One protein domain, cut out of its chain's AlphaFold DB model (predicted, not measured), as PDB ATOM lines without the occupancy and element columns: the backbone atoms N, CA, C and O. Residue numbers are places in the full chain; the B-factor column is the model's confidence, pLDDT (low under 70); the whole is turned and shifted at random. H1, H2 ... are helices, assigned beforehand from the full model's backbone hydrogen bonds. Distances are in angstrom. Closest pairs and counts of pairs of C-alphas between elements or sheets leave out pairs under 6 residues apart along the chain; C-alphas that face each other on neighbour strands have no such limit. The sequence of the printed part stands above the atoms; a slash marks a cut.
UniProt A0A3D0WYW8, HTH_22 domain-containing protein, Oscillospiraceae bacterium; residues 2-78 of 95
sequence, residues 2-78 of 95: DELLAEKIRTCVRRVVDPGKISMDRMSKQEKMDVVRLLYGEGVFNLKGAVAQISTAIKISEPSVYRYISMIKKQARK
ATOM      1  N   ASP A   2      22.101  -4.176 -30.430       77.56
ATOM      2  CA  ASP A   2      22.934  -3.131 -31.057       77.56
ATOM      3  C   ASP A   2      22.163  -1.905 -31.577       77.56
ATOM      4  O   ASP A   2      22.698  -0.801 -31.584       77.56
ATOM      5  N   GLU A   3      20.894  -2.062 -31.953       86.25
ATOM      6  CA  GLU A   3      20.088  -0.976 -32.529       86.25
ATOM      7  C   GLU A   3      19.774   0.157 -31.535       86.25
ATOM      8  O   GLU A   3      19.862   1.333 -31.885       86.25
ATOM      9  N   LEU A   4      19.499  -0.173 -30.267       88.12
ATOM     10  CA  LEU A   4      19.239   0.828 -29.224       88.12
ATOM     11  C   LEU A   4      20.490   1.664 -28.923       88.12
ATOM     12  O   LEU A   4      20.409   2.877 -28.729       88.12
ATOM     13  N   LEU A   5      21.655   1.012 -28.896       91.06
ATOM     14  CA  LEU A   5      22.941   1.676 -28.713       91.06
ATOM     15  C   LEU A   5      23.252   2.596 -29.899       91.06
ATOM     16  O   LEU A   5      23.602   3.760 -29.694       91.06
ATOM     17  N   ALA A   6      23.048   2.110 -31.124       91.62
ATOM     18  CA  ALA A   6      23.215   2.906 -32.332       91.62
ATOM     19  C   ALA A   6      22.305   4.147 -32.328       91.62
ATOM     20  O   ALA A   6      22.768   5.247 -32.636       91.62
ATOM     21  N   GLU A   7      21.040   4.012 -31.918       92.06
ATOM     22  CA  GLU A   7      20.115   5.148 -31.868       92.06
ATOM     23  C   GLU A   7      20.464   6.150 -30.762       92.06
ATOM     24  O   GLU A   7      20.399   7.366 -30.969       92.06
ATOM     25  N   LYS A   8      20.937   5.668 -29.608       92.50
ATOM     26  CA  LYS A   8      21.466   6.528 -28.541       92.50
ATOM     27  C   LYS A   8      22.665   7.346 -29.037       92.50
ATOM     28  O   LYS A   8      22.726   8.554 -28.795       92.50
ATOM     29  N   ILE A   9      23.590   6.714 -29.768       93.25
ATOM     30  CA  ILE A   9      24.746   7.387 -30.379       93.25
ATOM     31  C   ILE A   9      24.279   8.435 -31.389       93.25
ATOM     32  O   ILE A   9      24.691   9.593 -31.303       93.25
ATOM     33  N   ARG A  10      23.364   8.066 -32.291       92.56
ATOM     34  CA  ARG A  10      22.801   8.962 -33.309       92.56
ATOM     35  C   ARG A  10      22.123  10.184 -32.687       92.56
ATOM     36  O   ARG A  10      22.325  11.307 -33.148       92.56
ATOM     37  N   THR A  11      21.370   9.979 -31.609       93.19
ATOM     38  CA  THR A  11      20.718  11.053 -30.850       93.19
ATOM     39  C   THR A  11      21.743  11.997 -30.222       93.19
ATOM     40  O   THR A  11      21.589  13.213 -30.314       93.19
ATOM     41  N   CYS A  12      22.819  11.472 -29.629       93.38
ATOM     42  CA  CYS A  12      23.873  12.310 -29.049       93.38
ATOM     43  C   CYS A  12      24.620  13.118 -30.114       93.38
ATOM     44  O   CYS A  12      24.891  14.295 -29.897       93.38
ATOM     45  N   VAL A  13      24.905  12.520 -31.273       91.88
ATOM     46  CA  VAL A  13      25.514  13.226 -32.411       91.88
ATOM     47  C   VAL A  13      24.631  14.393 -32.854       91.88
ATOM     48  O   VAL A  13      25.118  15.518 -32.923       91.88
ATOM     49  N   ARG A  14      23.327  14.156 -33.051       92.56
ATOM     50  CA  ARG A  14      22.345  15.186 -33.450       92.56
ATOM     51  C   ARG A  14      22.214  16.348 -32.462       92.56
ATOM     52  O   ARG A  14      21.798  17.431 -32.855       92.56
ATOM     53  N   ARG A  15      22.543  16.136 -31.183       92.38
ATOM     54  CA  ARG A  15      22.547  17.198 -30.159       92.38
ATOM     55  C   ARG A  15      23.747  18.138 -30.273       92.38
ATOM     56  O   ARG A  15      23.677  19.246 -29.757       92.38
ATOM     57  N   VAL A  16      24.840  17.692 -30.893       90.19
ATOM     58  CA  VAL A  16      26.073  18.485 -31.039       90.19
ATOM     59  C   VAL A  16      26.179  19.076 -32.435       90.19
ATOM     60  O   VAL A  16      26.549  20.236 -32.579       90.19
ATOM     61  N   VAL A  17      25.846  18.288 -33.455       88.00
ATOM     62  CA  VAL A  17      25.950  18.683 -34.859       88.00
ATOM     63  C   VAL A  17      24.672  18.341 -35.605       88.00
ATOM     64  O   VAL A  17      24.050  17.310 -35.355       88.00
ATOM     65  N   ASP A  18      24.303  19.186 -36.564       83.94
ATOM     66  CA  ASP A  18      23.251  18.876 -37.526       83.94
ATOM     67  C   ASP A  18      23.838  17.966 -38.623       83.94
ATOM     68  O   ASP A  18      24.633  18.441 -39.445       83.94
ATOM     69  N   PRO A  19      23.481  16.666 -38.671       73.12
ATOM     70  CA  PRO A  19      24.022  15.749 -39.669       73.12
ATOM     71  C   PRO A  19      23.582  16.095 -41.102       73.12
ATOM     72  O   PRO A  19      24.188  15.594 -42.046       73.12
ATOM     73  N   GLY A  20      22.565  16.948 -41.284       78.56
ATOM     74  CA  GLY A  20      22.184  17.493 -42.590       78.56
ATOM     75  C   GLY A  20      23.107  18.613 -43.080       78.56
ATOM     76  O   GLY A  20      23.081  18.950 -44.261       78.56
ATOM     77  N   LYS A  21      23.942  19.180 -42.197       78.94
ATOM     78  CA  LYS A  21      24.870  20.286 -42.504       78.94
ATOM     79  C   LYS A  21      26.339  19.891 -42.394       78.94
ATOM     80  O   LYS A  21      27.174  20.432 -43.115       78.94
ATOM     81  N   ILE A  22      26.668  18.966 -41.492       82.94
ATOM     82  CA  ILE A  22      28.045  18.568 -41.182       82.94
ATOM     83  C   ILE A  22      28.171  17.044 -41.280       82.94
ATOM     84  O   ILE A  22      27.522  16.306 -40.543       82.94
ATOM     85  N   SER A  23      29.055  16.565 -42.165       84.56
ATOM     86  CA  SER A  23      29.419  15.140 -42.208       84.56
ATOM     87  C   SER A  23      30.253  14.747 -40.986       84.56
ATOM     88  O   SER A  23      31.074  15.534 -40.515       84.56
ATOM     89  N   MET A  24      30.136  13.493 -40.537       84.12
ATOM     90  CA  MET A  24      30.900  12.940 -39.406       84.12
ATOM     91  C   MET A  24      32.422  13.106 -39.576       84.12
ATOM     92  O   MET A  24      33.144  13.372 -38.616       84.12
ATOM     93  N   ASP A  25      32.911  13.017 -40.818       83.44
ATOM     94  CA  ASP A  25      34.325  13.225 -41.167       83.44
ATOM     95  C   ASP A  25      34.793  14.660 -40.890       83.44
ATOM     96  O   ASP A  25      35.947  14.884 -40.528       83.44
ATOM     97  N   ARG A  26      33.882  15.626 -41.067       88.69
ATOM     98  CA  ARG A  26      34.135  17.068 -40.994       88.69
ATOM     99  C   ARG A  26      33.895  17.654 -39.608       88.69
ATOM    100  O   ARG A  26      34.176  18.832 -39.412       88.69
ATOM    101  N   MET A  27      33.410  16.854 -38.657       91.62
ATOM    102  CA  MET A  27      33.296  17.298 -37.274       91.62
ATOM    103  C   MET A  27      34.669  17.722 -36.748       91.62
ATOM    104  O   MET A  27      35.656  16.974 -36.825       91.62
ATOM    105  N   SER A  28      34.712  18.908 -36.157       92.94
ATOM    106  CA  SER A  28      35.869  19.412 -35.440       92.94
ATOM    107  C   SER A  28      36.219  18.503 -34.260       92.94
ATOM    108  O   SER A  28      35.409  17.730 -33.735       92.94
ATOM    109  N   LYS A  29      37.462  18.622 -33.788       92.56
ATOM    110  CA  LYS A  29      37.917  17.923 -32.581       92.56
ATOM    111  C   LYS A  29      37.033  18.241 -31.368       92.56
ATOM    112  O   LYS A  29      36.807  17.355 -30.546       92.56
ATOM    113  N   GLN A  30      36.563  19.485 -31.256       92.50
ATOM    114  CA  GLN A  30      35.736  19.928 -30.139       92.50
ATOM    115  C   GLN A  30      34.355  19.264 -30.189       92.50
ATOM    116  O   GLN A  30      33.974  18.624 -29.215       92.50
ATOM    117  N   GLU A  31      33.687  19.274 -31.345       94.38
ATOM    118  CA  GLU A  31      32.393  18.597 -31.529       94.38
ATOM    119  C   GLU A  31      32.495  17.088 -31.261       94.38
ATOM    120  O   GLU A  31      31.664  16.517 -30.556       94.38
ATOM    121  N   LYS A  32      33.556  16.426 -31.747       94.31
ATOM    122  CA  LYS A  32      33.808  15.003 -31.448       94.31
ATOM    123  C   LYS A  32      33.957  14.758 -29.944       94.31
ATOM    124  O   LYS A  32      33.422  13.781 -29.419       94.31
ATOM    125  N   MET A  33      34.674  15.636 -29.244       95.00
ATOM    126  CA  MET A  33      34.853  15.540 -27.795       95.00
ATOM    127  C   MET A  33      33.542  15.793 -27.038       95.00
ATOM    128  O   MET A  33      33.286  15.110 -26.047       95.00
ATOM    129  N   ASP A  34      32.698  16.710 -27.510       95.19
ATOM    130  CA  ASP A  34      31.398  17.002 -26.902       95.19
ATOM    131  C   ASP A  34      30.399  15.852 -27.093       95.19
ATOM    132  O   ASP A  34      29.720  15.479 -26.135       95.19
ATOM    133  N   VAL A  35      30.393  15.184 -28.255       95.38
ATOM    134  CA  VAL A  35      29.627  13.938 -28.443       95.38
ATOM    135  C   VAL A  35      30.087  12.863 -27.459       95.38
ATOM    136  O   VAL A  35      29.266  12.270 -26.759       95.38
ATOM    137  N   VAL A  36      31.401  12.630 -27.348       96.00
ATOM    138  CA  VAL A  36      31.949  11.643 -26.399       96.00
ATOM    139  C   VAL A  36      31.617  12.011 -24.951       96.00
ATOM    140  O   VAL A  36      31.327  11.125 -24.148       96.00
ATOM    141  N   ARG A  37      31.596  13.302 -24.606       95.69
ATOM    142  CA  ARG A  37      31.193  13.786 -23.281       95.69
ATOM    143  C   ARG A  37      29.722  13.499 -22.983       95.69
ATOM    144  O   ARG A  37      29.436  13.031 -21.882       95.69
ATOM    145  N   LEU A  38      28.813  13.735 -23.929       95.50
ATOM    146  CA  LEU A  38      27.393  13.404 -23.762       95.50
ATOM    147  C   LEU A  38      27.200  11.900 -23.550       95.50
ATOM    148  O   LEU A  38      26.573  11.490 -22.577       95.50
ATOM    149  N   LEU A  39      27.820  11.077 -24.399       95.50
ATOM    150  CA  LEU A  39      27.770   9.615 -24.286       95.50
ATOM    151  C   LEU A  39      28.338   9.115 -22.952       95.50
ATOM    152  O   LEU A  39      27.842   8.140 -22.387       95.50
ATOM    153  N   TYR A  40      29.361   9.799 -22.435       95.06
ATOM    154  CA  TYR A  40      29.951   9.499 -21.136       95.06
ATOM    155  C   TYR A  40      28.998   9.810 -19.984       95.06
ATOM    156  O   TYR A  40      28.832   8.971 -19.102       95.06
ATOM    157  N   GLY A  41      28.337  10.970 -20.015       93.19
ATOM    158  CA  GLY A  41      27.323  11.334 -19.021       93.19
ATOM    159  C   GLY A  41      26.100  10.410 -19.033       93.19
ATOM    160  O   GLY A  41      25.545  10.117 -17.982       93.19
ATOM    161  N   GLU A  42      25.727   9.896 -20.204       92.44
ATOM    162  CA  GLU A  42      24.598   8.973 -20.401       92.44
ATOM    163  C   GLU A  42      24.928   7.507 -20.050       92.44
ATOM    164  O   GLU A  42      24.080   6.629 -20.206       92.44
ATOM    165  N   GLY A  43      26.159   7.209 -19.615       93.06
ATOM    166  CA  GLY A  43      26.572   5.859 -19.218       93.06
ATOM    167  C   GLY A  43      26.762   4.875 -20.379       93.06
ATOM    168  O   GLY A  43      26.876   3.673 -20.146       93.06
ATOM    169  N   VAL A  44      26.839   5.355 -21.626       94.06
ATOM    170  CA  VAL A  44      26.926   4.502 -22.827       94.06
ATOM    171  C   VAL A  44      28.163   3.602 -22.807       94.06
ATOM    172  O   VAL A  44      28.108   2.459 -23.251       94.06
ATOM    173  N   PHE A  45      29.268   4.070 -22.224       94.06
ATOM    174  CA  PHE A  45      30.510   3.297 -22.114       94.06
ATOM    175  C   PHE A  45      30.433   2.091 -21.165       94.06
ATOM    176  O   PHE A  45      31.364   1.291 -21.152       94.06
ATOM    177  N   ASN A  46      29.346   1.933 -20.404       92.62
ATOM    178  CA  ASN A  46      29.111   0.737 -19.591       92.62
ATOM    179  C   ASN A  46      28.579  -0.437 -20.429       92.62
ATOM    180  O   ASN A  46      28.506  -1.564 -19.946       92.62
ATOM    181  N   LEU A  47      28.185  -0.177 -21.679       93.12
ATOM    182  CA  LEU A  47      27.627  -1.173 -22.581       93.12
ATOM    183  C   LEU A  47      28.743  -1.861 -23.374       93.12
ATOM    184  O   LEU A  47      29.665  -1.225 -23.893       93.12
ATOM    185  N   LYS A  48      28.646  -3.187 -23.500       91.88
ATOM    186  CA  LYS A  48      29.586  -3.987 -24.292       91.88
ATOM    187  C   LYS A  48      29.557  -3.529 -25.754       91.88
ATOM    188  O   LYS A  48      28.489  -3.356 -26.326       91.88
ATOM    189  N   GLY A  49      30.731  -3.334 -26.353       92.31
ATOM    190  CA  GLY A  49      30.859  -2.915 -27.755       92.31
ATOM    191  C   GLY A  49      30.637  -1.418 -28.013       92.31
ATOM    192  O   GLY A  49      30.843  -0.968 -29.137       92.31
ATOM    193  N   ALA A  50      30.304  -0.621 -26.990       94.38
ATOM    194  CA  ALA A  50      30.054   0.812 -27.146       94.38
ATOM    195  C   ALA A  50      31.222   1.568 -27.781       94.38
ATOM    196  O   ALA A  50      31.011   2.395 -28.661       94.38
ATOM    197  N   VAL A  51      32.458   1.271 -27.378       96.38
ATOM    198  CA  VAL A  51      33.640   1.969 -27.901       96.38
ATOM    199  C   VAL A  51      33.787   1.769 -29.411       96.38
ATOM    200  O   VAL A  51      33.959   2.760 -30.120       96.38
ATOM    201  N   ALA A  52      33.635   0.533 -29.896       95.69
ATOM    202  CA  ALA A  52      33.710   0.189 -31.316       95.69
ATOM    203  C   ALA A  52      32.579   0.836 -32.135       95.69
ATOM    204  O   ALA A  52      32.786   1.332 -33.247       95.69
ATOM    205  N   GLN A  53      31.363   0.881 -31.580       94.94
ATOM    206  CA  GLN A  53      30.244   1.541 -32.253       94.94
ATOM    207  C   GLN A  53      30.424   3.060 -32.314       94.94
ATOM    208  O   GLN A  53      30.193   3.666 -33.357       94.94
ATOM    209  N   ILE A  54      30.887   3.683 -31.227       95.50
ATOM    210  CA  ILE A  54      31.142   5.126 -31.175       95.50
ATOM    211  C   ILE A  54      32.253   5.502 -32.154       95.50
ATOM    212  O   ILE A  54      32.086   6.438 -32.935       95.50
ATOM    213  N   SER A  55      33.371   4.770 -32.144       95.62
ATOM    214  CA  SER A  55      34.505   5.028 -33.034       95.62
ATOM    215  C   SER A  55      34.078   4.975 -34.503       95.62
ATOM    216  O   SER A  55      34.415   5.870 -35.278       95.62
ATOM    217  N   THR A  56      33.248   3.992 -34.855       94.38
ATOM    218  CA  THR A  56      32.675   3.848 -36.197       94.38
ATOM    219  C   THR A  56      31.714   4.993 -36.533       94.38
ATOM    220  O   THR A  56      31.837   5.608 -37.591       94.38
ATOM    221  N   ALA A  57      30.794   5.333 -35.626       91.88
ATOM    222  CA  ALA A  57      29.740   6.318 -35.870       91.88
ATOM    223  C   ALA A  57      30.268   7.739 -36.119       91.88
ATOM    224  O   ALA A  57      29.776   8.424 -37.012       91.88
ATOM    225  N   ILE A  58      31.280   8.180 -35.361       92.75
ATOM    226  CA  ILE A  58      31.889   9.518 -35.516       92.75
ATOM    227  C   ILE A  58      33.251   9.486 -36.224       92.75
ATOM    228  O   ILE A  58      33.992  10.473 -36.200       92.75
ATOM    229  N   LYS A  59      33.572   8.353 -36.863       93.19
ATOM    230  CA  LYS A  59      34.743   8.140 -37.725       93.19
ATOM    231  C   LYS A  59      36.067   8.560 -37.078       93.19
ATOM    232  O   LYS A  59      36.832   9.369 -37.607       93.19
ATOM    233  N   ILE A  60      36.337   7.998 -35.903       94.88
ATOM    234  CA  ILE A  60      37.625   8.100 -35.210       94.88
ATOM    235  C   ILE A  60      38.096   6.715 -34.780       94.88
ATOM    236  O   ILE A  60      37.330   5.766 -34.777       94.88
ATOM    237  N   SER A  61      39.359   6.585 -34.383       97.06
ATOM    238  CA  SER A  61      39.867   5.320 -33.850       97.06
ATOM    239  C   SER A  61      39.433   5.093 -32.395       97.06
ATOM    240  O   SER A  61      39.302   6.053 -31.631       97.06
ATOM    241  N   GLU A  62      39.281   3.836 -31.968       97.56
ATOM    242  CA  GLU A  62      38.991   3.501 -30.563       97.56
ATOM    243  C   GLU A  62      40.004   4.110 -29.570       97.56
ATOM    244  O   GLU A  62      39.576   4.699 -28.574       97.56
ATOM    245  N   PRO A  63      41.331   4.125 -29.842       98.06
ATOM    246  CA  PRO A  63      42.279   4.854 -28.999       98.06
ATOM    247  C   PRO A  63      41.954   6.347 -28.856       98.06
ATOM    248  O   PRO A  63      42.195   6.936 -27.802       98.06
ATOM    249  N   SER A  64      41.389   6.984 -29.887       97.25
ATOM    250  CA  SER A  64      40.952   8.385 -29.809       97.25
ATOM    251  C   SER A  64      39.776   8.560 -28.851       97.25
ATOM    252  O   SER A  64      39.777   9.512 -28.069       97.25
ATOM    253  N   VAL A  65      38.826   7.621 -28.857       97.31
ATOM    254  CA  VAL A  65      37.704   7.592 -27.907       97.31
ATOM    255  C   VAL A  65      38.238   7.519 -26.471       97.31
ATOM    256  O   VAL A  65      37.902   8.368 -25.644       97.31
ATOM    257  N   TYR A  66      39.156   6.588 -26.183       96.75
ATOM    258  CA  TYR A  66      39.773   6.470 -24.855       96.75
ATOM    259  C   TYR A  66      40.565   7.717 -24.437       96.75
ATOM    260  O   TYR A  66      40.510   8.126 -23.269       96.75
ATOM    261  N   ARG A  67      41.271   8.369 -25.373       97.06
ATOM    262  CA  ARG A  67      41.936   9.655 -25.102       97.06
ATOM    263  C   ARG A  67      40.932  10.726 -24.683       97.06
ATOM    264  O   ARG A  67      41.179  11.412 -23.692       97.06
ATOM    265  N   TYR A  68      39.804  10.853 -25.379       96.94
ATOM    266  CA  TYR A  68      38.767  11.823 -25.019       96.94
ATOM    267  C   TYR A  68      38.134  11.512 -23.661       96.94
ATOM    268  O   TYR A  68      38.046  12.418 -22.835       96.94
ATOM    269  N   ILE A  69      37.813  10.248 -23.359       95.38
ATOM    270  CA  ILE A  69      37.331   9.841 -22.024       95.38
ATOM    271  C   ILE A  69      38.331  10.261 -20.940       95.38
ATOM    272  O   ILE A  69      37.952  10.833 -19.917       95.38
ATOM    273  N   SER A  70      39.623  10.023 -21.171       95.50
ATOM    274  CA  SER A  70      40.683  10.386 -20.228       95.50
ATOM    275  C   SER A  70      40.766  11.898 -20.009       95.50
ATOM    276  O   SER A  70      40.928  12.351 -18.875       95.50
ATOM    277  N   MET A  71      40.629  12.695 -21.072       94.31
ATOM    278  CA  MET A  71      40.579  14.159 -20.988       94.31
ATOM    279  C   MET A  71      39.341  14.644 -20.222       94.31
ATOM    280  O   MET A  71      39.473  15.493 -19.344       94.31
ATOM    281  N   ILE A  72      38.166  14.068 -20.490       93.00
ATOM    282  CA  ILE A  72      36.903  14.393 -19.810       93.00
ATOM    283  C   ILE A  72      37.004  14.084 -18.312       93.00
ATOM    284  O   ILE A  72      36.720  14.948 -17.482       93.00
ATOM    285  N   LYS A  73      37.504  12.894 -17.949       91.75
ATOM    286  CA  LYS A  73      37.746  12.503 -16.551       91.75
ATOM    287  C   LYS A  73      38.715  13.453 -15.841       91.75
ATOM    288  O   LYS A  73      38.483  13.814 -14.692       91.75
ATOM    289  N   LYS A  74      39.790  13.886 -16.510       92.31
ATOM    290  CA  LYS A  74      40.747  14.858 -15.947       92.31
ATOM    291  C   LYS A  74      40.104  16.224 -15.700       92.31
ATOM    292  O   LYS A  74      40.388  16.840 -14.679       92.31
ATOM    293  N   GLN A  75      39.235  16.685 -16.598       85.62
ATOM    294  CA  GLN A  75      38.520  17.954 -16.440       85.62
ATOM    295  C   GLN A  75      37.500  17.908 -15.294       85.62
ATOM    296  O   GLN A  75      37.407  18.870 -14.543       85.62
ATOM    297  N   ALA A  76      36.805  16.780 -15.103       79.56
ATOM    298  CA  ALA A  76      35.872  16.593 -13.988       79.56
ATOM    299  C   ALA A  76      36.560  16.555 -12.608       79.56
ATOM    300  O   ALA A  76      35.945  16.899 -11.605       79.56
ATOM    301  N   ARG A  77      37.836  16.144 -12.545       74.12
ATOM    302  CA  ARG A  77      38.619  16.063 -11.297       74.12
ATOM    303  C   ARG A  77      39.286  17.374 -10.889       74.12
ATOM    304  O   ARG A  77      39.766  17.456  -9.763       74.12
ATOM    305  N   LYS A  78      39.356  18.385 -11.763       55.28
ATOM    306  CA  LYS A  78      39.851  19.705 -11.356       55.28
ATOM    307  C   LYS A  78      38.747  20.407 -10.555       55.28
ATOM    308  O   LYS A  78      37.717  20.726 -11.150       55.28
TER     309      LYS A  78
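AT A GLANCE: This is residues 2 to 78 of the 95 residues of the protein "HTH_22 domain-containing protein" of Oscillospiraceae bacterium (UniProt A0A3D0WYW8). Four crossed helices make a compact body: H1 and H4 lie at its two ends, and H2 and H3 lie between them, each packing on both. The loop of residues 17 to 28 reaches out at the H1 end, and the last turns of H4 run out at the other. The printed part has 77 residues with four named helices, in the order H1, H2, H3, H4, and no named strand; the class is all helix. The radius of gyration of the C-alphas is 11.7 A, and the spans are 36 by 26 by 20 A.

IN THESE COORDINATES: Find C-alpha 2 at (22.934, -3.131, -31.057); from there H1 runs through residues 2 to 16, 21.8 A long. H2 takes residues 29 to 41, 18.4 A, and H3 residues 50 to 57, 10.3 A. H4, residues 62 to 77, is the longest at 23.0 A and ends at C-alpha 77, (38.619, 16.063, -11.297).

HOW THE PARTS SIT: Look first at H1 and H2, which touch at Val 13 and Val 35, their closest C-alphas, 5.8 A apart; the tilt is steep, 52 degrees, opposite ways. H1 touches H3 with residues 5 to 10 alone, closest at the C-alphas of Ile 9 and Ile 54, 6.8 A, at a steep tilt of 59 degrees, the same way. H2 and H3 are near each other, with 6 pairs of C-alphas within 10 A. H4 touches H3 with residues 62 to 65 alone; the closest C-alphas are those of Ser 55 and Glu 62, 5.3 A apart, and the tilt is steep, 65 degrees, opposite ways. H4 touches H2 with residues 65 to 72 alone, closest at the C-alphas of Met 33 and Tyr 68, 6.1 A, and only just about perpendicular at 71 degrees. H1 and H4 are apart. Every O i to N i+4 pair is within hydrogen-bond range in H2, H3 and H4, and 10 of 11 are in H1.

THE WHOLE: The C-alphas farthest apart are those of Gly 20 and Lys 78, 36.0 A. The printed part has no cut; the link from H1 to H2 is long, with 12 residues, and that from H3 to H4 is tight. The mean pLDDT of the printed part is 91.1, and residue 78 is under 70.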